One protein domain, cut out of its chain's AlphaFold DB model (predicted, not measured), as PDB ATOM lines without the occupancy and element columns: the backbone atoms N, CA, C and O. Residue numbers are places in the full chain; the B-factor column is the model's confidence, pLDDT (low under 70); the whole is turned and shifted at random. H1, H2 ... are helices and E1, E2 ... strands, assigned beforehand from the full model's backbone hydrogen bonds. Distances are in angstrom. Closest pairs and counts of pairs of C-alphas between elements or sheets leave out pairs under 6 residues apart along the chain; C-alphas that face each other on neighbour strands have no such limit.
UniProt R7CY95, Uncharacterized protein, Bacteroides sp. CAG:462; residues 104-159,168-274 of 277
ATOM      1  N   LYS A 104      -2.117 -30.728  22.397       95.31
ATOM      2  CA  LYS A 104      -1.160 -30.138  21.457       95.31
ATOM      3  C   LYS A 104      -1.874 -29.632  20.203       95.31
ATOM      4  O   LYS A 104      -2.637 -30.373  19.587       95.31
ATOM      5  N   ALA A 105      -1.580 -28.403  19.796       94.50
ATOM      6  CA  ALA A 105      -1.931 -27.906  18.478       94.50
ATOM      7  C   ALA A 105      -0.888 -28.324  17.440       94.50
ATOM      8  O   ALA A 105       0.321 -28.246  17.673       94.50
ATOM      9  N   GLN A 106      -1.367 -28.748  16.277       90.31
ATOM     10  CA  GLN A 106      -0.527 -29.007  15.122       90.31
ATOM     11  C   GLN A 106      -0.123 -27.676  14.481       90.31
ATOM     12  O   GLN A 106      -0.971 -26.833  14.193       90.31
ATOM     13  N   SER A 107       1.173 -27.475  14.258       80.12
ATOM     14  CA  SER A 107       1.690 -26.281  13.598       80.12
ATOM     15  C   SER A 107       1.871 -26.497  12.099       80.12
ATOM     16  O   SER A 107       2.270 -27.572  11.651       80.12
ATOM     17  N   PHE A 108       1.608 -25.445  11.329       70.00
ATOM     18  CA  PHE A 108       1.936 -25.358   9.913       70.00
ATOM     19  C   PHE A 108       2.775 -24.112   9.695       70.00
ATOM     20  O   PHE A 108       2.334 -23.003  10.013       70.00
ATOM     21  N   LEU A 109       3.982 -24.293   9.167       57.94
ATOM     22  CA  LEU A 109       4.841 -23.159   8.868       57.94
ATOM     23  C   LEU A 109       4.551 -22.581   7.486       57.94
ATOM     24  O   LEU A 109       4.353 -21.376   7.433       57.94
ATOM     25  N   GLU A 110       4.422 -23.372   6.409       54.94
ATOM     26  CA  GLU A 110       4.306 -22.748   5.071       54.94
ATOM     27  C   GLU A 110       3.284 -23.346   4.073       54.94
ATOM     28  O   GLU A 110       2.752 -22.567   3.288       54.94
ATOM     29  N   ASP A 111       2.836 -24.612   4.153       54.62
ATOM     30  CA  ASP A 111       2.131 -25.219   2.989       54.62
ATOM     31  C   ASP A 111       0.690 -25.725   3.188       54.62
ATOM     32  O   ASP A 111       0.029 -26.098   2.218       54.62
ATOM     33  N   ALA A 112       0.148 -25.744   4.410       61.47
ATOM     34  CA  ALA A 112      -1.223 -26.221   4.608       61.47
ATOM     35  C   ALA A 112      -2.244 -25.127   4.262       61.47
ATOM     36  O   ALA A 112      -2.266 -24.046   4.872       61.47
ATOM     37  N   SER A 113      -3.119 -25.418   3.299       73.31
ATOM     38  CA  SER A 113      -4.291 -24.591   3.053       73.31
ATOM     39  C   SER A 113      -5.341 -24.870   4.121       73.31
ATOM     40  O   SER A 113      -5.720 -26.016   4.362       73.31
ATOM     41  N   TRP A 114      -5.880 -23.806   4.722       77.50
ATOM     42  CA  TRP A 114      -7.054 -23.920   5.584       77.50
ATOM     43  C   TRP A 114      -8.222 -24.597   4.858       77.50
ATOM     44  O   TRP A 114      -9.025 -25.247   5.521       77.50
ATOM     45  N   SER A 115      -8.266 -24.507   3.515       72.56
ATOM     46  CA  SER A 115      -9.305 -25.111   2.675       72.56
ATOM     47  C   SER A 115      -9.521 -26.596   2.897       72.56
ATOM     48  O   SER A 115     -10.651 -27.071   2.773       72.56
ATOM     49  N   ASP A 116      -8.455 -27.297   3.257       77.25
ATOM     50  CA  ASP A 116      -8.425 -28.753   3.296       77.25
ATOM     51  C   ASP A 116      -8.789 -29.286   4.691       77.25
ATOM     52  O   ASP A 116      -8.927 -30.492   4.890       77.25
ATOM     53  N   LEU A 117      -8.968 -28.389   5.668       82.69
ATOM     54  CA  LEU A 117      -9.272 -28.734   7.052       82.69
ATOM     55  C   LEU A 117     -10.768 -28.598   7.357       82.69
ATOM     56  O   LEU A 117     -11.452 -27.677   6.918       82.69
ATOM     57  N   ASN A 118     -11.288 -29.475   8.214       85.69
ATOM     58  CA  ASN A 118     -12.673 -29.406   8.686       85.69
ATOM     59  C   ASN A 118     -12.838 -28.386   9.823       85.69
ATOM     60  O   ASN A 118     -13.278 -28.715  10.923       85.69
ATOM     61  N   LEU A 119     -12.458 -27.132   9.561       90.06
ATOM     62  CA  LEU A 119     -12.551 -26.078  10.562       90.06
ATOM     63  C   LEU A 119     -14.003 -25.806  10.959       90.06
ATOM     64  O   LEU A 119     -14.916 -25.776  10.134       90.06
ATOM     65  N   SER A 120     -14.171 -25.576  12.248       91.38
ATOM     66  CA  SER A 120     -15.397 -25.282  12.964       91.38
ATOM     67  C   SER A 120     -15.277 -23.903  13.606       91.38
ATOM     68  O   SER A 120     -14.179 -23.393  13.830       91.38
ATOM     69  N   GLU A 121     -16.410 -23.289  13.919       91.31
ATOM     70  CA  GLU A 121     -16.421 -21.990  14.583       91.31
ATOM     71  C   GLU A 121     -15.853 -22.083  16.010       91.31
ATOM     72  O   GLU A 121     -16.279 -22.917  16.814       91.31
ATOM     73  N   MET A 122     -14.913 -21.189  16.328       92.44
ATOM     74  CA  MET A 122     -14.539 -20.882  17.710       92.44
ATOM     75  C   MET A 122     -15.437 -19.755  18.219       92.44
ATOM     76  O   MET A 122     -15.331 -18.616  17.745       92.44
ATOM     77  N   GLU A 123     -16.282 -20.042  19.205       92.94
ATOM     78  CA  GLU A 123     -17.123 -19.019  19.831       92.94
ATOM     79  C   GLU A 123     -16.261 -18.030  20.627       92.94
ATOM     80  O   GLU A 123     -16.439 -16.817  20.539       92.94
ATOM     81  N   SER A 124     -15.272 -18.550  21.355       93.38
ATOM     82  CA  SER A 124     -14.280 -17.747  22.065       93.38
ATOM     83  C   SER A 124     -12.876 -18.312  21.867       93.38
ATOM     84  O   SER A 124     -12.684 -19.518  21.703       93.38
ATOM     85  N   LEU A 125     -11.883 -17.430  21.895       95.75
ATOM     86  CA  LEU A 125     -10.470 -17.780  21.923       95.75
ATOM     87  C   LEU A 125      -9.763 -16.766  22.820       95.75
ATOM     88  O   LEU A 125      -9.859 -15.568  22.574       95.75
ATOM     89  N   ASN A 126      -9.071 -17.252  23.845       94.56
ATOM     90  CA  ASN A 126      -8.319 -16.441  24.798       94.56
ATOM     91  C   ASN A 126      -6.987 -17.117  25.143       94.56
ATOM     92  O   ASN A 126      -6.770 -18.297  24.857       94.56
ATOM     93  N   TRP A 127      -6.102 -16.372  25.799       94.19
ATOM     94  CA  TRP A 127      -4.996 -16.973  26.539       94.19
ATOM     95  C   TRP A 127      -5.519 -17.936  27.600       94.19
ATOM     96  O   TRP A 127      -6.610 -17.748  28.138       94.19
ATOM     97  N   PHE A 128      -4.725 -18.953  27.916       93.12
ATOM     98  CA  PHE A 128      -5.084 -19.908  28.952       93.12
ATOM     99  C   PHE A 128      -5.207 -19.220  30.322       93.12
ATOM    100  O   PHE A 128      -4.258 -18.597  30.810       93.12
ATOM    101  N   SER A 129      -6.395 -19.345  30.919       87.94
ATOM    102  CA  SER A 129      -6.713 -18.856  32.259       87.94
ATOM    103  C   SER A 129      -7.574 -19.878  33.008       87.94
ATOM    104  O   SER A 129      -8.799 -19.875  32.876       87.94
ATOM    105  N   PRO A 130      -6.954 -20.817  33.740       77.00
ATOM    106  CA  PRO A 130      -7.663 -21.967  34.299       77.00
ATOM    107  C   PRO A 130      -8.619 -21.625  35.450       77.00
ATOM    108  O   PRO A 130      -9.573 -22.356  35.687       77.00
ATOM    109  N   ASP A 131      -8.374 -20.526  36.157       71.75
ATOM    110  CA  ASP A 131      -9.148 -20.038  37.306       71.75
ATOM    111  C   ASP A 131      -9.859 -18.699  37.013       71.75
ATOM    112  O   ASP A 131     -10.497 -18.131  37.895       71.75
ATOM    113  N   GLY A 132      -9.744 -18.183  35.783       70.56
ATOM    114  CA  GLY A 132     -10.268 -16.878  35.372       70.56
ATOM    115  C   GLY A 132      -9.459 -15.663  35.850       70.56
ATOM    116  O   GLY A 132      -9.803 -14.540  35.480       70.56
ATOM    117  N   TYR A 133      -8.394 -15.860  36.638       69.44
ATOM    118  CA  TYR A 133      -7.573 -14.780  37.208       69.44
ATOM    119  C   TYR A 133      -6.096 -14.899  36.823       69.44
ATOM    120  O   TYR A 133      -5.457 -13.909  36.464       69.44
ATOM    121  N   SER A 134      -5.556 -16.111  36.868       73.19
ATOM    122  CA  SER A 134      -4.202 -16.456  36.467       73.19
ATOM    123  C   SER A 134      -4.137 -16.534  34.948       73.19
ATOM    124  O   SER A 134      -4.916 -17.244  34.315       73.19
ATOM    125  N   LEU A 135      -3.210 -15.791  34.349       83.25
ATOM    126  CA  LEU A 135      -2.957 -15.792  32.913       83.25
ATOM    127  C   LEU A 135      -1.626 -16.486  32.624       83.25
ATOM    128  O   LEU A 135      -0.582 -16.013  33.069       83.25
ATOM    129  N   VAL A 136      -1.645 -17.548  31.820       85.00
ATOM    130  CA  VAL A 136      -0.418 -18.211  31.354       85.00
ATOM    131  C   VAL A 136      -0.402 -18.194  29.829       85.00
ATOM    132  O   VAL A 136      -0.834 -19.137  29.173       85.00
ATOM    133  N   ASN A 137       0.076 -17.092  29.248       88.62
ATOM    134  CA  ASN A 137       0.143 -16.927  27.795       88.62
ATOM    135  C   ASN A 137       1.263 -17.772  27.172       88.62
ATOM    136  O   ASN A 137       0.978 -18.633  26.347       88.62
ATOM    137  N   ALA A 138       2.517 -17.567  27.577       91.25
ATOM    138  CA  ALA A 138       3.665 -18.325  27.108       91.25
ATOM    139  C   ALA A 138       4.696 -18.530  28.217       91.25
ATOM    140  O   ALA A 138       5.003 -17.604  28.965       91.25
ATOM    141  N   LEU A 139       5.247 -19.740  28.297       90.94
ATOM    142  CA  LEU A 139       6.315 -20.086  29.227       90.94
ATOM    143  C   LEU A 139       7.076 -21.319  28.723       90.94
ATOM    144  O   LEU A 139       6.474 -22.247  28.185       90.94
ATOM    145  N   ASN A 140       8.397 -21.330  28.921       91.94
ATOM    146  CA  ASN A 140       9.293 -22.455  28.625       91.94
ATOM    147  C   ASN A 140       9.153 -23.045  27.211       91.94
ATOM    148  O   ASN A 140       9.231 -24.256  27.018       91.94
ATOM    149  N   GLY A 141       8.933 -22.200  26.207       93.81
ATOM    150  CA  GLY A 141       8.801 -22.659  24.827       93.81
ATOM    151  C   GLY A 141       7.407 -23.113  24.430       93.81
ATOM    152  O   GLY A 141       7.250 -23.673  23.344       93.81
ATOM    153  N   TYR A 142       6.388 -22.814  25.229       95.06
ATOM    154  CA  TYR A 142       5.005 -23.149  24.917       95.06
ATOM    155  C   TYR A 142       4.104 -21.931  25.031       95.06
ATOM    156  O   TYR A 142       4.186 -21.195  26.008       95.06
ATOM    157  N   MET A 143       3.208 -21.756  24.063       95.56
ATOM    158  CA  MET A 143       2.081 -20.825  24.139       95.56
ATOM    159  C   MET A 143       0.810 -21.587  24.488       95.56
ATOM    160  O   MET A 143       0.535 -22.605  23.860       95.56
ATOM    161  N   ASN A 144       0.025 -21.101  25.444       95.25
ATOM    162  CA  ASN A 144      -1.163 -21.783  25.943       95.25
ATOM    163  C   ASN A 144      -2.418 -20.941  25.694       95.25
ATOM    164  O   ASN A 144      -2.473 -19.738  25.965       95.25
ATOM    165  N   PHE A 145      -3.457 -21.609  25.213       96.44
ATOM    166  CA  PHE A 145      -4.723 -21.011  24.825       96.44
ATOM    167  C   PHE A 145      -5.882 -21.765  25.465       96.44
ATOM    168  O   PHE A 145      -5.778 -22.946  25.812       96.44
ATOM    169  N   MET A 146      -7.016 -21.083  25.565       95.69
ATOM    170  CA  MET A 146      -8.299 -21.704  25.845       95.69
ATOM    171  C   MET A 146      -9.332 -21.248  24.820       95.69
ATOM    172  O   MET A 146      -9.354 -20.086  24.409       95.69
ATOM    173  N   THR A 147     -10.194 -22.164  24.401       95.50
ATOM    174  CA  THR A 147     -11.268 -21.881  23.447       95.50
ATOM    175  C   THR A 147     -12.562 -22.518  23.902       95.50
ATOM    176  O   THR A 147     -12.557 -23.600  24.491       95.50
ATOM    177  N   THR A 148     -13.673 -21.846  23.623       95.38
ATOM    178  CA  THR A 148     -15.008 -22.412  23.766       95.38
ATOM    179  C   THR A 148     -15.624 -22.575  22.386       95.38
ATOM    180  O   THR A 148     -15.578 -21.663  21.558       95.38
ATOM    181  N   GLY A 149     -16.236 -23.729  22.152       94.06
ATOM    182  CA  GLY A 149     -16.934 -24.022  20.911       94.06
ATOM    183  C   GLY A 149     -17.855 -25.223  21.059       94.06
ATOM    184  O   GLY A 149     -17.925 -25.859  22.116       94.06
ATOM    185  N   MET A 150     -18.574 -25.532  19.983       95.31
ATOM    186  CA  MET A 150     -19.337 -26.773  19.903       95.31
ATOM    187  C   MET A 150     -18.375 -27.955  19.833       95.31
ATOM    188  O   MET A 150     -17.456 -27.947  19.015       95.31
ATOM    189  N   ALA A 151     -18.613 -28.972  20.650       96.06
ATOM    190  CA  ALA A 151     -17.892 -30.234  20.659       96.06
ATOM    191  C   ALA A 151     -18.864 -31.409  20.745       96.06
ATOM    192  O   ALA A 151     -20.064 -31.232  20.962       96.06
ATOM    193  N   TYR A 152     -18.327 -32.612  20.576       96.88
ATOM    194  CA  TYR A 152     -19.101 -33.844  20.608       96.88
ATOM    195  C   TYR A 152     -18.597 -34.771  21.702       96.88
ATOM    196  O   TYR A 152     -17.414 -34.766  22.037       96.88
ATOM    197  N   ALA A 153     -19.490 -35.591  22.241       95.81
ATOM    198  CA  ALA A 153     -19.140 -36.654  23.167       95.81
ATOM    199  C   ALA A 153     -19.727 -37.984  22.683       95.81
ATOM    200  O   ALA A 153     -20.849 -38.021  22.175       95.81
ATOM    201  N   LYS A 154     -18.956 -39.068  22.821       94.62
ATOM    202  CA  LYS A 154     -19.354 -40.427  22.433       94.62
ATOM    203  C   LYS A 154     -19.841 -41.185  23.665       94.62
ATOM    204  O   LYS A 154     -19.177 -41.164  24.699       94.62
ATOM    205  N   LYS A 155     -20.975 -41.869  23.548       92.56
ATOM    206  CA  LYS A 155     -21.501 -42.780  24.565       92.56
ATOM    207  C   LYS A 155     -20.508 -43.919  24.808       92.56
ATOM    208  O   LYS A 155     -19.980 -44.503  23.860       92.56
ATOM    209  N   ASN A 156     -20.255 -44.226  26.074       88.31
ATOM    210  CA  ASN A 156     -19.342 -45.294  26.464       88.31
ATOM    211  C   ASN A 156     -19.986 -46.671  26.225       88.31
ATOM    212  O   ASN A 156     -21.136 -46.898  26.591       88.31
ATOM    213  N   GLU A 157     -19.233 -47.604  25.640       73.62
ATOM    214  CA  GLU A 157     -19.738 -48.921  25.202       73.62
ATOM    215  C   GLU A 157     -20.141 -49.853  26.367       73.62
ATOM    216  O   GLU A 157     -20.820 -50.853  26.158       73.62
ATOM    217  N   SER A 158     -19.785 -49.509  27.608       60.72
ATOM    218  CA  SER A 158     -20.048 -50.295  28.821       60.72
ATOM    219  C   SER A 158     -21.299 -49.880  29.609       60.72
ATOM    220  O   SER A 158     -21.536 -50.420  30.690       60.72
ATOM    221  N   SER A 159     -22.131 -48.960  29.102       53.25
ATOM    222  CA  SER A 159     -23.400 -48.605  29.755       53.25
ATOM    223  C   SER A 159     -24.446 -49.712  29.552       53.25
ATOM    224  O   SER A 159     -25.321 -49.619  28.689       53.25
ATOM    225  N   THR A 168     -17.915 -39.816  26.841       91.81
ATOM    226  CA  THR A 168     -16.535 -39.335  26.765       91.81
ATOM    227  C   THR A 168     -16.461 -38.176  25.784       91.81
ATOM    228  O   THR A 168     -16.816 -38.319  24.610       91.81
ATOM    229  N   LEU A 169     -15.998 -37.021  26.261       93.44
ATOM    230  CA  LEU A 169     -15.806 -35.830  25.440       93.44
ATOM    231  C   LEU A 169     -14.717 -36.079  24.393       93.44
ATOM    232  O   LEU A 169     -13.594 -36.464  24.722       93.44
ATOM    233  N   LEU A 170     -15.034 -35.836  23.124       94.62
ATOM    234  CA  LEU A 170     -14.054 -35.909  22.053       94.62
ATOM    235  C   LEU A 170     -13.224 -34.635  22.063       94.62
ATOM    236  O   LEU A 170     -13.738 -33.541  21.846       94.62
ATOM    237  N   THR A 171     -11.924 -34.797  22.290       92.81
ATOM    238  CA  THR A 171     -10.979 -33.688  22.198       92.81
ATOM    239  C   THR A 171     -10.907 -33.198  20.741       92.81
ATOM    240  O   THR A 171     -10.661 -34.021  19.848       92.81
ATOM    241  N   PRO A 172     -11.139 -31.897  20.490       94.62
ATOM    242  CA  PRO A 172     -10.994 -31.268  19.179       94.62
ATOM    243  C   PRO A 172      -9.552 -31.308  18.668       94.62
ATOM    244  O   PRO A 172      -8.607 -31.485  19.439       94.62
ATOM    245  N   ARG A 173      -9.370 -31.105  17.362       94.56
ATOM    246  CA  ARG A 173      -8.043 -30.874  16.776       94.56
ATOM    247  C   ARG A 173      -7.783 -29.375  16.687       94.56
ATOM    248  O   ARG A 173      -8.659 -28.615  16.270       94.56
ATOM    249  N   TYR A 174      -6.574 -28.969  17.054       94.88
ATOM    250  CA  TYR A 174      -6.143 -27.574  17.020       94.88
ATOM    251  C   TYR A 174      -5.025 -27.400  16.013       94.88
ATOM    252  O   TYR A 174      -4.135 -28.245  15.909       94.88
ATOM    253  N   TYR A 175      -5.052 -26.267  15.330       93.56
ATOM    254  CA  TYR A 175      -4.084 -25.926  14.304       93.56
ATOM    255  C   TYR A 175      -3.551 -24.519  14.544       93.56
ATOM    256  O   TYR A 175      -4.320 -23.632  14.907       93.56
ATOM    257  N   VAL A 176      -2.262 -24.295  14.309       93.44
ATOM    258  CA  VAL A 176      -1.640 -22.966  14.377       93.44
ATOM    259  C   VAL A 176      -0.831 -22.725  13.113       93.44
ATOM    260  O   VAL A 176       0.039 -23.519  12.766       93.44
ATOM    261  N   LYS A 177      -1.091 -21.602  12.446       91.19
ATOM    262  CA  LYS A 177      -0.306 -21.114  11.312       91.19
ATOM    263  C   LYS A 177       0.377 -19.806  11.678       91.19
ATOM    264  O   LYS A 177      -0.278 -18.879  12.160       91.19
ATOM    265  N   VAL A 178       1.672 -19.707  11.392       91.31
ATOM    266  CA  VAL A 178       2.395 -18.431  11.436       91.31
ATOM    267  C   VAL A 178       2.142 -17.718  10.111       91.31
ATOM    268  O   VAL A 178       2.699 -18.083   9.083       91.31
ATOM    269  N   LYS A 179       1.246 -16.728  10.103       89.94
ATOM    270  CA  LYS A 179       0.862 -16.001   8.881       89.94
ATOM    271  C   LYS A 179       1.889 -14.944   8.493       89.94
ATOM    272  O   LYS A 179       2.127 -14.710   7.312       89.94
ATOM    273  N   ARG A 180       2.449 -14.267   9.492       91.62
ATOM    274  CA  ARG A 180       3.454 -13.222   9.314       91.62
ATOM    275  C   ARG A 180       4.454 -13.297  10.448       91.62
ATOM    276  O   ARG A 180       4.065 -13.430  11.607       91.62
ATOM    277  N   LEU A 181       5.721 -13.116  10.100       92.88
ATOM    278  CA  LEU A 181       6.806 -12.901  11.040       92.88
ATOM    279  C   LEU A 181       7.622 -11.699  10.565       92.88
ATOM    280  O   LEU A 181       8.181 -11.707   9.473       92.88
ATOM    281  N   ASP A 182       7.647 -10.644  11.373       93.88
ATOM    282  CA  ASP A 182       8.359  -9.399  11.095       93.88
ATOM    283  C   ASP A 182       9.278  -9.078  12.272       93.88
ATOM    284  O   ASP A 182       8.854  -8.529  13.294       93.88
ATOM    285  N   THR A 183      10.551  -9.445  12.133       93.19
ATOM    286  CA  THR A 183      11.551  -9.244  13.185       93.19
ATOM    287  C   THR A 183      11.899  -7.775  13.400       93.19
ATOM    288  O   THR A 183      12.213  -7.387  14.522       93.19
ATOM    289  N   SER A 184      11.794  -6.943  12.360       93.25
ATOM    290  CA  SER A 184      12.128  -5.515  12.431       93.25
ATOM    291  C   SER A 184      11.117  -4.753  13.282       93.25
ATOM    292  O   SER A 184      11.496  -3.937  14.119       93.25
ATOM    293  N   ASN A 185       9.831  -5.062  13.108       95.12
ATOM    294  CA  ASN A 185       8.754  -4.466  13.896       95.12
ATOM    295  C   ASN A 185       8.394  -5.282  15.148       95.12
ATOM    296  O   ASN A 185       7.529  -4.857  15.912       95.12
ATOM    297  N   LYS A 186       9.046  -6.434  15.371       96.44
ATOM    298  CA  LYS A 186       8.771  -7.372  16.473       96.44
ATOM    299  C   LYS A 186       7.299  -7.809  16.501       96.44
ATOM    300  O   LYS A 186       6.662  -7.805  17.555       96.44
ATOM    301  N   ILE A 187       6.749  -8.166  15.338       96.31
ATOM    302  CA  ILE A 187       5.346  -8.577  15.166       96.31
ATOM    303  C   ILE A 187       5.271 -10.008  14.634       96.31
ATOM    304  O   ILE A 187       5.955 -10.358  13.671       96.31
ATOM    305  N   VAL A 188       4.385 -10.807  15.224       95.81
ATOM    306  CA  VAL A 188       3.995 -12.129  14.725       95.81
ATOM    307  C   VAL A 188       2.477 -12.194  14.609       95.81
ATOM    308  O   VAL A 188       1.767 -11.876  15.563       95.81
ATOM    309  N   ASP A 189       1.977 -12.646  13.462       95.38
ATOM    310  CA  ASP A 189       0.556 -12.923  13.266       95.38
ATOM    311  C   ASP A 189       0.338 -14.441  13.306       95.38
ATOM    312  O   ASP A 189       0.873 -15.175  12.468       95.38
ATOM    313  N   LEU A 190      -0.450 -14.913  14.273       94.50
ATOM    314  CA  LEU A 190      -0.832 -16.319  14.414       94.50
ATOM    315  C   LEU A 190      -2.295 -16.501  14.031       94.50
ATOM    316  O   LEU A 190      -3.161 -15.770  14.507       94.50
ATOM    317  N   VAL A 191      -2.575 -17.511  13.216       94.25
ATOM    318  CA  VAL A 191      -3.935 -17.911  12.846       94.25
ATOM    319  C   VAL A 191      -4.211 -19.285  13.442       94.25
ATOM    320  O   VAL A 191      -3.453 -20.223  13.201       94.25
ATOM    321  N   LEU A 192      -5.277 -19.403  14.232       94.81
ATOM    322  CA  LEU A 192      -5.633 -20.627  14.938       94.81
ATOM    323  C   LEU A 192      -6.883 -21.261  14.333       94.81
ATOM    324  O   LEU A 192      -7.893 -20.588  14.136       94.81
ATOM    325  N   GLY A 193      -6.816 -22.563  14.076       93.81
ATOM    326  CA  GLY A 193      -7.920 -23.376  13.579       93.81
ATOM    327  C   GLY A 193      -8.427 -24.352  14.637       93.81
ATOM    328  O   GLY A 193      -7.656 -24.858  15.453       93.81
ATOM    329  N   TYR A 194      -9.729 -24.616  14.600       93.81
ATOM    330  CA  TYR A 194     -10.445 -25.522  15.495       93.81
ATOM    331  C   TYR A 194     -11.239 -26.513  14.654       93.81
ATOM    332  O   TYR A 194     -12.058 -26.087  13.855       93.81
ATOM    333  N   ASP A 195     -11.015 -27.813  14.808       93.62
ATOM    334  CA  ASP A 195     -11.829 -28.870  14.195       93.62
ATOM    335  C   ASP A 195     -12.495 -29.664  15.318       93.62
ATOM    336  O   ASP A 195     -11.842 -30.406  16.059       93.62
ATOM    337  N   ASN A 196     -13.811 -29.491  15.454       94.50
ATOM    338  CA  ASN A 196     -14.598 -30.155  16.487       94.50
ATOM    339  C   ASN A 196     -14.883 -31.634  16.195       94.50
ATOM    340  O   ASN A 196     -15.578 -32.268  16.984       94.50
ATOM    341  N   ARG A 197     -14.362 -32.184  15.090       94.94
ATOM    342  CA  ARG A 197     -14.556 -33.566  14.633       94.94
ATOM    343  C   ARG A 197     -15.998 -33.876  14.231       94.94
ATOM    344  O   ARG A 197     -16.448 -35.019  14.317       94.94
ATOM    345  N   SER A 198     -16.725 -32.872  13.745       94.00
ATOM    346  CA  SER A 198     -18.096 -33.025  13.236       94.00
ATOM    347  C   SER A 198     -18.222 -34.102  12.159       94.00
ATOM    348  O   SER A 198     -19.185 -34.858  12.191       94.00
ATOM    349  N   SER A 199     -17.240 -34.262  11.268       92.06
ATOM    350  CA  SER A 199     -17.250 -35.316  10.237       92.06
ATOM    351  C   SER A 199     -17.283 -36.742  10.811       92.06
ATOM    352  O   SER A 199     -17.803 -37.671  10.188       92.06
ATOM    353  N   GLU A 200     -16.783 -36.933  12.031       94.81
ATOM    354  CA  GLU A 200     -16.833 -38.215  12.737       94.81
ATOM    355  C   GLU A 200     -18.204 -38.440  13.389       94.81
ATOM    356  O   GLU A 200     -18.674 -39.577  13.458       94.81
ATOM    357  N   CYS A 201     -18.887 -37.361  13.777       96.00
ATOM    358  CA  CYS A 201     -20.075 -37.383  14.635       96.00
ATOM    359  C   CYS A 201     -21.394 -37.150  13.886       96.00
ATOM    360  O   CYS A 201     -22.454 -37.498  14.403       96.00
ATOM    361  N   LEU A 202     -21.341 -36.563  12.689       95.25
ATOM    362  CA  LEU A 202     -22.500 -36.233  11.866       95.25
ATOM    363  C   LEU A 202     -22.596 -37.146  10.641       95.25
ATOM    364  O   LEU A 202     -21.576 -37.555  10.079       95.25
ATOM    365  N   ASP A 203     -23.821 -37.484  10.252       94.12
ATOM    366  CA  ASP A 203     -24.123 -38.163   8.994       94.12
ATOM    367  C   ASP A 203     -24.024 -37.211   7.784       94.12
ATOM    368  O   ASP A 203     -23.756 -36.015   7.916       94.12
ATOM    369  N   GLU A 204     -24.250 -37.747   6.584       91.12
ATOM    370  CA  GLU A 204     -24.230 -36.995   5.320       91.12
ATOM    371  C   GLU A 204     -25.268 -35.858   5.244       91.12
ATOM    372  O   GLU A 204     -25.125 -34.947   4.431       91.12
ATOM    373  N   ASN A 205     -26.279 -35.873   6.120       91.75
ATOM    374  CA  ASN A 205     -27.318 -34.850   6.228       91.75
ATOM    375  C   ASN A 205     -27.045 -33.855   7.373       91.75
ATOM    376  O   ASN A 205     -27.900 -33.019   7.675       91.75
ATOM    377  N   GLY A 206     -25.890 -33.953   8.041       90.00
ATOM    378  CA  GLY A 206     -25.520 -33.104   9.174       90.00
ATOM    379  C   GLY A 206     -26.229 -33.454  10.487       90.00
ATOM    380  O   GLY A 206     -26.191 -32.655  11.424       90.00
ATOM    381  N   LYS A 207     -26.883 -34.618  10.588       94.88
ATOM    382  CA  LYS A 207     -27.530 -35.079  11.825       94.88
ATOM    383  C   LYS A 207     -26.551 -35.869  12.684       94.88
ATOM    384  O   LYS A 207     -25.693 -36.576  12.168       94.88
ATOM    385  N   LEU A 208     -26.702 -35.771  14.005       95.81
ATOM    386  CA  LEU A 208     -25.926 -36.572  14.953       95.81
ATOM    387  C   LEU A 208     -26.123 -38.069  14.685       95.81
ATOM    388  O   LEU A 208     -27.255 -38.553  14.654       95.81
ATOM    389  N   LYS A 209     -25.012 -38.793  14.530       95.88
ATOM    390  CA  LYS A 209     -24.997 -40.258  14.506       95.88
ATOM    391  C   LYS A 209     -25.435 -40.803  15.867       95.88
ATOM    392  O   LYS A 209     -25.212 -40.176  16.905       95.88
ATOM    393  N   GLU A 210     -26.010 -42.001  15.864       93.25
ATOM    394  CA  GLU A 210     -26.377 -42.699  17.097       93.25
ATOM    395  C   GLU A 210     -25.167 -42.846  18.036       93.25
ATOM    396  O   GLU A 210     -24.044 -43.108  17.602       93.25
ATOM    397  N   GLY A 211     -25.398 -42.642  19.335       92.12
ATOM    398  CA  GLY A 211     -24.354 -42.717  20.356       92.12
ATOM    399  C   GLY A 211     -23.509 -41.450  20.511       92.12
ATOM    400  O   GLY A 211     -22.632 -41.438  21.370       92.12
ATOM    401  N   TYR A 212     -23.773 -40.380  19.754       95.12
ATOM    402  CA  TYR A 212     -23.119 -39.083  19.939       95.12
ATOM    403  C   TYR A 212     -24.083 -38.022  20.470       95.12
ATOM    404  O   TYR A 212     -25.257 -37.981  20.106       95.12
ATOM    405  N   ILE A 213     -23.556 -37.123  21.298       95.56
ATOM    406  CA  ILE A 213     -24.214 -35.869  21.681       95.56
ATOM    407  C   ILE A 213     -23.330 -34.690  21.291       95.56
ATOM    408  O   ILE A 213     -22.109 -34.833  21.201       95.56
ATOM    409  N   SER A 214     -23.938 -33.525  21.083       95.50
ATOM    410  CA  SER A 214     -23.227 -32.257  20.944       95.50
ATOM    411  C   SER A 214     -23.421 -31.400  22.189       95.50
ATOM    412  O   SER A 214     -24.485 -31.398  22.809       95.50
ATOM    413  N   GLN A 215     -22.380 -30.670  22.570       94.81
ATOM    414  CA  GLN A 215     -22.418 -29.744  23.691       94.81
ATOM    415  C   GLN A 215     -21.403 -28.625  23.496       94.81
ATOM    416  O   GLN A 215     -20.361 -28.803  22.863       94.81
ATOM    417  N   LYS A 216     -21.678 -27.471  24.095       95.50
ATOM    418  CA  LYS A 216     -20.680 -26.417  24.220       95.50
ATOM    419  C   LYS A 216     -19.682 -26.807  25.304       95.50
ATOM    420  O   LYS A 216     -20.086 -27.181  26.401       95.50
ATOM    421  N   SER A 217     -18.395 -26.708  25.001       95.50
ATOM    422  CA  SER A 217     -17.338 -27.025  25.959       95.50
ATOM    423  C   SER A 217     -16.156 -26.083  25.798       95.50
ATOM    424  O   SER A 217     -15.918 -25.541  24.717       95.50
ATOM    425  N   THR A 218     -15.423 -25.900  26.892       94.69
ATOM    426  CA  THR A 218     -14.142 -25.200  26.903       94.69
ATOM    427  C   THR A 218     -13.022 -26.220  26.860       94.69
ATOM    428  O   THR A 218     -13.057 -27.224  27.570       94.69
ATOM    429  N   PHE A 219     -12.019 -25.943  26.042       94.88
ATOM    430  CA  PHE A 219     -10.823 -26.753  25.933       94.88
ATOM    431  C   PHE A 219      -9.586 -25.888  26.044       94.88
ATOM    432  O   PHE A 219      -9.588 -24.715  25.668       94.88
ATOM    433  N   CYS A 220      -8.520 -26.505  26.533       95.69
ATOM    434  CA  CYS A 220      -7.229 -25.870  26.700       95.69
ATOM    435  C   CYS A 220      -6.232 -26.576  25.792       95.69
ATOM    436  O   CYS A 220      -6.221 -27.804  25.691       95.69
ATOM    437  N   PHE A 221      -5.416 -25.800  25.098       96.69
ATOM    438  CA  PHE A 221      -4.462 -26.340  24.147       96.69
ATOM    439  C   PHE A 221      -3.197 -25.500  24.124       96.69
ATOM    440  O   PHE A 221      -3.173 -24.367  24.606       96.69
ATOM    441  N   TYR A 222      -2.130 -26.073  23.586       96.25
ATOM    442  CA  TYR A 222      -0.831 -25.433  23.566       96.25
ATOM    443  C   TYR A 222      -0.161 -25.543  22.196       96.25
ATOM    444  O   TYR A 222      -0.398 -26.479  21.433       96.25
ATOM    445  N   PHE A 223       0.706 -24.584  21.905       94.44
ATOM    446  CA  PHE A 223       1.540 -24.512  20.714       94.44
ATOM    447  C   PHE A 223       3.010 -24.550  21.133       94.44
ATOM    448  O   PHE A 223       3.437 -23.779  21.991       94.44
ATOM    449  N   ASP A 224       3.774 -25.470  20.547       94.06
ATOM    450  CA  ASP A 224       5.222 -25.554  20.731       94.06
ATOM    451  C   ASP A 224       5.910 -24.462  19.906       94.06
ATOM    452  O   ASP A 224       5.829 -24.445  18.680       94.06
ATOM    453  N   THR A 225       6.574 -23.537  20.587       93.94
ATOM    454  CA  THR A 225       7.127 -22.325  19.970       93.94
ATOM    455  C   THR A 225       8.589 -22.456  19.561       93.94
ATOM    456  O   THR A 225       9.165 -21.474  19.107       93.94
ATOM    457  N   TYR A 226       9.196 -23.644  19.669       89.31
ATOM    458  CA  TYR A 226      10.619 -23.849  19.378       89.31
ATOM    459  C   TYR A 226      11.052 -23.328  17.992       89.31
ATOM    460  O   TYR A 226      12.030 -22.584  17.869       89.31
ATOM    461  N   GLU A 227      10.304 -23.677  16.942       89.69
ATOM    462  CA  GLU A 227      10.600 -23.220  15.577       89.69
ATOM    463  C   GLU A 227      10.391 -21.707  15.441       89.69
ATOM    464  O   GLU A 227      11.253 -20.998  14.925       89.69
ATOM    465  N   LEU A 228       9.290 -21.189  15.992       92.62
ATOM    466  CA  LEU A 228       8.984 -19.759  15.998       92.62
ATOM    467  C   LEU A 228      10.080 -18.937  16.695       92.62
ATOM    468  O   LEU A 228      10.514 -17.915  16.164       92.62
ATOM    469  N   TYR A 229      10.557 -19.381  17.859       94.44
ATOM    470  CA  TYR A 229      11.656 -18.743  18.583       94.44
ATOM    471  C   TYR A 229      12.922 -18.657  17.720       94.44
ATOM    472  O   TYR A 229      13.593 -17.622  17.705       94.44
ATOM    473  N   THR A 230      13.209 -19.719  16.960       91.31
ATOM    474  CA  THR A 230      14.358 -19.778  16.045       91.31
ATOM    475  C   THR A 230      14.218 -18.767  14.901       91.31
ATOM    476  O   THR A 230      15.191 -18.094  14.560       91.31
ATOM    477  N   TYR A 231      13.012 -18.584  14.352       91.19
ATOM    478  CA  TYR A 231      12.760 -17.590  13.300       91.19
ATOM    479  C   TYR A 231      12.778 -16.138  13.786       91.19
ATOM    480  O   TYR A 231      13.022 -15.228  12.998       91.19
ATOM    481  N   LEU A 232      12.607 -15.898  15.086       93.00
ATOM    482  CA  LEU A 232      12.760 -14.579  15.707       93.00
ATOM    483  C   LEU A 232      14.235 -14.224  15.979       93.00
ATOM    484  O   LEU A 232      14.556 -13.497  16.927       93.00
ATOM    485  N   ASN A 233      15.163 -14.752  15.176       89.62
ATOM    486  CA  ASN A 233      16.579 -14.410  15.253       89.62
ATOM    487  C   ASN A 233      16.787 -12.894  15.047       89.62
ATOM    488  O   ASN A 233      16.095 -12.262  14.251       89.62
ATOM    489  N   GLY A 234      17.722 -12.300  15.791       90.12
ATOM    490  CA  GLY A 234      17.973 -10.851  15.793       90.12
ATOM    491  C   GLY A 234      17.153 -10.034  16.803       90.12
ATOM    492  O   GLY A 234      17.439  -8.856  16.987       90.12
ATOM    493  N   ILE A 235      16.188 -10.644  17.498       95.25
ATOM    494  CA  ILE A 235      15.514 -10.062  18.674       95.25
ATOM    495  C   ILE A 235      16.166 -10.628  19.946       95.25
ATOM    496  O   ILE A 235      16.462 -11.826  19.984       95.25
ATOM    497  N   ALA A 236      16.408  -9.808  20.972       95.19
ATOM    498  CA  ALA A 236      16.979 -10.270  22.243       95.19
ATOM    499  C   ALA A 236      15.939 -11.032  23.095       95.19
ATOM    500  O   ALA A 236      14.738 -10.851  22.908       95.19
ATOM    501  N   ASP A 237      16.362 -11.897  24.022       94.38
ATOM    502  CA  ASP A 237      15.424 -12.718  24.815       94.38
ATOM    503  C   ASP A 237      14.569 -11.849  25.765       94.38
ATOM    504  O   ASP A 237      13.399 -12.147  26.011       94.38
ATOM    505  N   GLU A 238      15.119 -10.733  26.242       94.69
ATOM    506  CA  GLU A 238      14.453  -9.744  27.091       94.69
ATOM    507  C   GLU A 238      13.461  -8.836  26.342       94.69
ATOM    508  O   GLU A 238      12.637  -8.167  26.976       94.69
ATOM    509  N   ASP A 239      13.519  -8.819  25.007       95.25
ATOM    510  CA  ASP A 239      12.667  -7.985  24.167       95.25
ATOM    511  C   ASP A 239      11.263  -8.576  24.003       95.25
ATOM    512  O   ASP A 239      11.071  -9.782  23.829       95.25
ATOM    513  N   ALA A 240      10.262  -7.693  23.983       95.94
ATOM    514  CA  ALA A 240       8.877  -8.067  23.730       95.94
ATOM    515  C   ALA A 240       8.564  -8.158  22.227       95.94
ATOM    516  O   ALA A 240       8.905  -7.267  21.447       95.94
ATOM    517  N   VAL A 241       7.842  -9.211  21.851       96.56
ATOM    518  CA  VAL A 241       7.254  -9.445  20.529       96.56
ATOM    519  C   VAL A 241       5.737  -9.344  20.654       96.56
ATOM    520  O   VAL A 241       5.144  -9.921  21.565       96.56
ATOM    521  N   THR A 242       5.100  -8.590  19.762       96.94
ATOM    522  CA  THR A 242       3.642  -8.449  19.719       96.94
ATOM    523  C   THR A 242       3.024  -9.551  18.869       96.94
ATOM    524  O   THR A 242       3.333  -9.680  17.687       96.94
ATOM    525  N   PHE A 243       2.101 -10.299  19.463       96.31
ATOM    526  CA  PHE A 243       1.357 -11.377  18.828       96.31
ATOM    527  C   PHE A 243      -0.051 -10.924  18.445       96.31
ATOM    528  O   PHE A 243      -0.908 -10.734  19.306       96.31
ATOM    529  N   ASN A 244      -0.326 -10.782  17.150       97.00
ATOM    530  CA  ASN A 244      -1.698 -10.629  16.677       97.00
ATOM    531  C   ASN A 244      -2.307 -12.013  16.475       97.00
ATOM    532  O   ASN A 244      -1.809 -12.813  15.685       97.00
ATOM    533  N   ILE A 245      -3.406 -12.276  17.171       96.69
ATOM    534  CA  ILE A 245      -4.082 -13.565  17.118       96.69
ATOM    535  C   ILE A 245      -5.310 -13.463  16.219       96.69
ATOM    536  O   ILE A 245      -6.094 -12.521  16.321       96.69
ATOM    537  N   TYR A 246      -5.479 -14.445  15.347       95.38
ATOM    538  CA  TYR A 246      -6.620 -14.602  14.458       95.38
ATOM    539  C   TYR A 246      -7.211 -15.995  14.656       95.38
ATOM    540  O   TYR A 246      -6.482 -16.948  14.923       95.38
ATOM    541  N   LYS A 247      -8.523 -16.130  14.476       93.94
ATOM    542  CA  LYS A 247      -9.178 -17.430  14.320       93.94
ATOM    543  C   LYS A 247      -9.498 -17.670  12.848       93.94
ATOM    544  O   LYS A 247      -9.974 -16.756  12.179       93.94
ATOM    545  N   ALA A 248      -9.239 -18.877  12.361       92.25
ATOM    546  CA  ALA A 248      -9.718 -19.358  11.073       92.25
ATOM    547  C   ALA A 248     -11.035 -20.113  11.284       92.25
ATOM    548  O   ALA A 248     -11.103 -21.031  12.103       92.25
ATOM    549  N   GLN A 249     -12.075 -19.726  10.551       88.50
ATOM    550  CA  GLN A 249     -13.405 -20.329  10.642       88.50
ATOM    551  C   GLN A 249     -14.077 -20.387   9.267       88.50
ATOM    552  O   GLN A 249     -13.690 -19.661   8.351       88.50
ATOM    553  N   LYS A 250     -15.081 -21.257   9.121       83.31
ATOM    554  CA  LYS A 250     -15.974 -21.250   7.957       83.31
ATOM    555  C   LYS A 250     -17.137 -20.300   8.217       83.31
ATOM    556  O   LYS A 250     -17.779 -20.392   9.260       83.31
ATOM    557  N   ASN A 251     -17.412 -19.411   7.272       79.62
ATOM    558  CA  ASN A 251     -18.579 -18.540   7.312       79.62
ATOM    559  C   ASN A 251     -19.866 -19.319   6.960       79.62
ATOM    560  O   ASN A 251     -19.837 -20.508   6.635       79.62
ATOM    561  N   SER A 252     -21.015 -18.639   6.972       75.12
ATOM    562  CA  SER A 252     -22.324 -19.240   6.660       75.12
ATOM    563  C   SER A 252     -22.457 -19.796   5.235       75.12
ATOM    564  O   SER A 252     -23.390 -20.548   4.959       75.12
ATOM    565  N   LYS A 253     -21.535 -19.447   4.332       78.44
ATOM    566  CA  LYS A 253     -21.446 -19.973   2.963       78.44
ATOM    567  C   LYS A 253     -20.463 -21.142   2.843       78.44
ATOM    568  O   LYS A 253     -20.279 -21.667   1.752       78.44
ATOM    569  N   GLY A 254     -19.825 -21.540   3.944       76.06
ATOM    570  CA  GLY A 254     -18.789 -22.571   3.970       76.06
ATOM    571  C   GLY A 254     -17.413 -22.093   3.499       76.06
ATOM    572  O   GLY A 254     -16.510 -22.918   3.367       76.06
ATOM    573  N   GLU A 255     -17.235 -20.791   3.256       82.12
ATOM    574  CA  GLU A 255     -15.958 -20.203   2.843       82.12
ATOM    575  C   GLU A 255     -15.097 -19.880   4.064       82.12
ATOM    576  O   GLU A 255     -15.606 -19.527   5.127       82.12
ATOM    577  N   TYR A 256     -13.779 -19.968   3.906       83.38
ATOM    578  CA  TYR A 256     -12.840 -19.680   4.983       83.38
ATOM    579  C   TYR A 256     -12.656 -18.182   5.174       83.38
ATOM    580  O   TYR A 256     -12.440 -17.438   4.219       83.38
ATOM    581  N   GLU A 257     -12.653 -17.765   6.431       88.50
ATOM    582  CA  GLU A 257     -12.309 -16.413   6.837       88.50
ATOM    583  C   GLU A 257     -11.369 -16.423   8.043       88.50
ATOM    584  O   GLU A 257     -11.382 -17.336   8.874       88.50
ATOM    585  N   GLU A 258     -10.551 -15.377   8.133       91.62
ATOM    586  CA  GLU A 258      -9.674 -15.119   9.269       91.62
ATOM    587  C   GLU A 258     -10.189 -13.896  10.027       91.62
ATOM    588  O   GLU A 258     -10.230 -12.786   9.493       91.62
ATOM    589  N   VAL A 259     -10.554 -14.084  11.292       93.38
ATOM    590  CA  VAL A 259     -11.089 -13.018  12.143       93.38
ATOM    591  C   VAL A 259     -10.061 -12.668  13.205       93.38
ATOM    592  O   VAL A 259      -9.643 -13.532  13.976       93.38
ATOM    593  N   LYS A 260      -9.647 -11.397  13.264       94.56
ATOM    594  CA  LYS A 260      -8.728 -10.923  14.305       94.56
ATOM    595  C   LYS A 260      -9.404 -11.005  15.672       94.56
ATOM    596  O   LYS A 260     -10.512 -10.503  15.849       94.56
ATOM    597  N   VAL A 261      -8.712 -11.590  16.641       94.75
ATOM    598  CA  VAL A 261      -9.155 -11.696  18.030       94.75
ATOM    599  C   VAL A 261      -8.461 -10.619  18.855       94.75
ATOM    600  O   VAL A 261      -7.242 -10.448  18.793       94.75
ATOM    601  N   SER A 262      -9.242  -9.866  19.627       89.69
ATOM    602  CA  SER A 262      -8.696  -8.873  20.550       89.69
ATOM    603  C   SER A 262      -8.175  -9.569  21.801       89.69
ATOM    604  O   SER A 262      -8.957  -9.975  22.655       89.69
ATOM    605  N   MET A 263      -6.853  -9.681  21.913       85.88
ATOM    606  CA  MET A 263      -6.176 -10.293  23.054       85.88
ATOM    607  C   MET A 263      -5.498  -9.223  23.912       85.88
ATOM    608  O   MET A 263      -4.642  -8.482  23.426       85.88
ATOM    609  N   ASN A 264      -5.819  -9.180  25.205       83.88
ATOM    610  CA  ASN A 264      -4.977  -8.472  26.175       83.88
ATOM    611  C   ASN A 264      -3.641  -9.218  26.335       83.88
ATOM    612  O   ASN A 264      -3.570 -10.410  26.056       83.88
ATOM    613  N   TYR A 265      -2.579  -8.543  26.785       83.62
ATOM    614  CA  TYR A 265      -1.267  -9.173  27.049       83.62
ATOM    615  C   TYR A 265      -0.641  -9.893  25.838       83.62
ATOM    616  O   TYR A 265       0.051 -10.900  25.972       83.62
ATOM    617  N   ALA A 266      -0.875  -9.347  24.642       88.81
ATOM    618  CA  ALA A 266      -0.333  -9.839  23.378       88.81
ATOM    619  C   ALA A 266       1.176  -9.583  23.191       88.81
ATOM    620  O   ALA A 266       1.773 -10.098  22.251       88.81
ATOM    621  N   SER A 267       1.801  -8.771  24.045       92.94
ATOM    622  CA  SER A 267       3.251  -8.547  24.040       92.94
ATOM    623  C   SER A 267       3.936  -9.561  24.953       92.94
ATOM    624  O   SER A 267       3.735  -9.530  26.164       92.94
ATOM    625  N   ILE A 268       4.743 -10.448  24.375       93.69
ATOM    626  CA  ILE A 268       5.393 -11.564  25.070       93.69
ATOM    627  C   ILE A 268       6.905 -11.420  24.910       93.69
ATOM    628  O   ILE A 268       7.381 -11.176  23.802       93.69
ATOM    629  N   GLN A 269       7.671 -11.570  25.992       95.25
ATOM    630  CA  GLN A 269       9.131 -11.626  25.889       95.25
ATOM    631  C   GLN A 269       9.572 -12.833  25.073       95.25
ATOM    632  O   GLN A 269       9.115 -13.951  25.323       95.25
ATOM    633  N   LYS A 270      10.501 -12.622  24.139       94.62
ATOM    634  CA  LYS A 270      11.024 -13.691  23.287       94.62
ATOM    635  C   LYS A 270      11.569 -14.865  24.108       94.62
ATOM    636  O   LYS A 270      11.341 -16.012  23.730       94.62
ATOM    637  N   GLY A 271      12.225 -14.600  25.237       93.62
ATOM    638  CA  GLY A 271      12.789 -15.628  26.113       93.62
ATOM    639  C   GLY A 271      11.763 -16.648  26.621       93.62
ATOM    640  O   GLY A 271      12.109 -17.809  26.806       93.62
ATOM    641  N   TYR A 272      10.481 -16.280  26.757       93.06
ATOM    642  CA  TYR A 272       9.432 -17.233  27.151       93.06
ATOM    643  C   TYR A 272       9.086 -18.256  26.061       93.06
ATOM    644  O   TYR A 272       8.513 -19.301  26.364       93.06
ATOM    645  N   LEU A 273       9.471 -17.992  24.810       94.38
ATOM    646  CA  LEU A 273       9.301 -18.900  23.667       94.38
ATOM    647  C   LEU A 273      10.452 -19.910  23.547       94.38
ATOM    648  O   LEU A 273      10.477 -20.750  22.650       94.38
ATOM    649  N   LYS A 274      11.419 -19.846  24.462       93.88
ATOM    650  CA  LYS A 274      12.575 -20.730  24.510       93.88
ATOM    651  C   LYS A 274      12.386 -21.786  25.589       93.88
ATOM    652  O   LYS A 274      11.986 -21.480  26.713       93.88
TER     653      LYS A 274
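This is residues 104 to 159 and 168 to 274 of the 277 residues of an uncharacterized protein of Bacteroides sp. CAG:462 (UniProt R7CY95). Two strongly twisted sheets lie partly face to face as a sandwich, a larger one of E1, E4, E5, E7, E8 and E9 and a smaller one of E2, E3 and E6, with their strands running nearly along each other. The short helices H2 and H3 pack together at one end, while E3 and E6 bend and run on past the larger sheet toward H1 at the other end. The printed part has 163 residues, with nine named strands and three named helices in the order E1 E2 E3 E4 E5 H1 E6 H2 E7 E8 E9 H3, and its class is mostly strand. The larger sheet is branched and mixed; the smaller has the order E2, E3, E6 and is antiparallel. The whole is compact, with a radius of gyration of the C-alphas of 17.2 A, and elongated, with spans of 55 by 34 by 24 A.

The strand E1, residues 106 to 108, begins with C-alpha 106 at (-0.527, -29.007, 15.122). E2 follows at residues 122 to 127. E3, residues 142 to 155, is the longest strand by residues and measures 33.0 A from first to last C-alpha; it bends by 79 degrees at residue 149. E4, residues 173 to 182, is 27.6 A long, and E5, residues 187 to 195, is 26.6 A long. The helix H1 is residues 198 to 201. E6, residues 212 to 224, is 31.4 A long and bends by 82 degrees at residue 215. The helix H2 is residues 226 to 231. E7, residues 240 to 250, is 32.3 A long and starts with C-alpha 240 at (8.877, -8.067, 23.730). E8 is residues 256 to 261, E9 is residues 267 to 269, and the helix H3, residues 270 to 273, ends with C-alpha 273 at (9.301, -18.900, 23.667).

In the branched sheet E1 and E4 are parallel, with N 106 and O 174 2.8 A apart, within hydrogen-bond range. E4 and E5 form an antiparallel hairpin, with N 177 and O 191 at 2.8 A. E5 and E7 are parallel, with N 190 and O 244 at 2.9 A. E7 has three neighbours: E5 lies on one side of it, E8 and E9 on the other side. E7 and E8 form an antiparallel hairpin, with N 247 and O 259 at 2.9 A, and E7 and E9 are antiparallel, with N 241 and O 268 at 2.8 A. In the other sheet E2 and E3 form a hairpin, with N 126 and O 146 at 2.9 A, and E3 and E6 are antiparallel, with N 151 and O 215 at 2.8 A. The two sheets make a sandwich, two sheets face to face, their facing parts 10.3 A centre to centre and their best planes 20 degrees apart. The closest C-alphas of E2 and E5, those of Met 122 and Tyr 194, are 6.6 A apart. H2 and H3 touch, the closest C-alphas being those of Tyr 229 and Leu 273 at 5.6 A. H2 only grazes the branched sheet, and H1 only grazes the sheet of E2, E3 and E6. In H2 every O i to N i+4 pair is within hydrogen-bond range; H1 and H3 are too short for such a pair.

The two C-alphas farthest apart, those of Ser 159 and Ser 184, are 58.5 A apart. Residues 160 to 167 are not printed, and C-alphas 159 and 168 are 11.9 A apart across the cut. The links E1 to E2 and E2 to E3 are long. The mean pLDDT of the printed part is 89.9; residues 109 to 112, 133 and 158 to 159 are under 70.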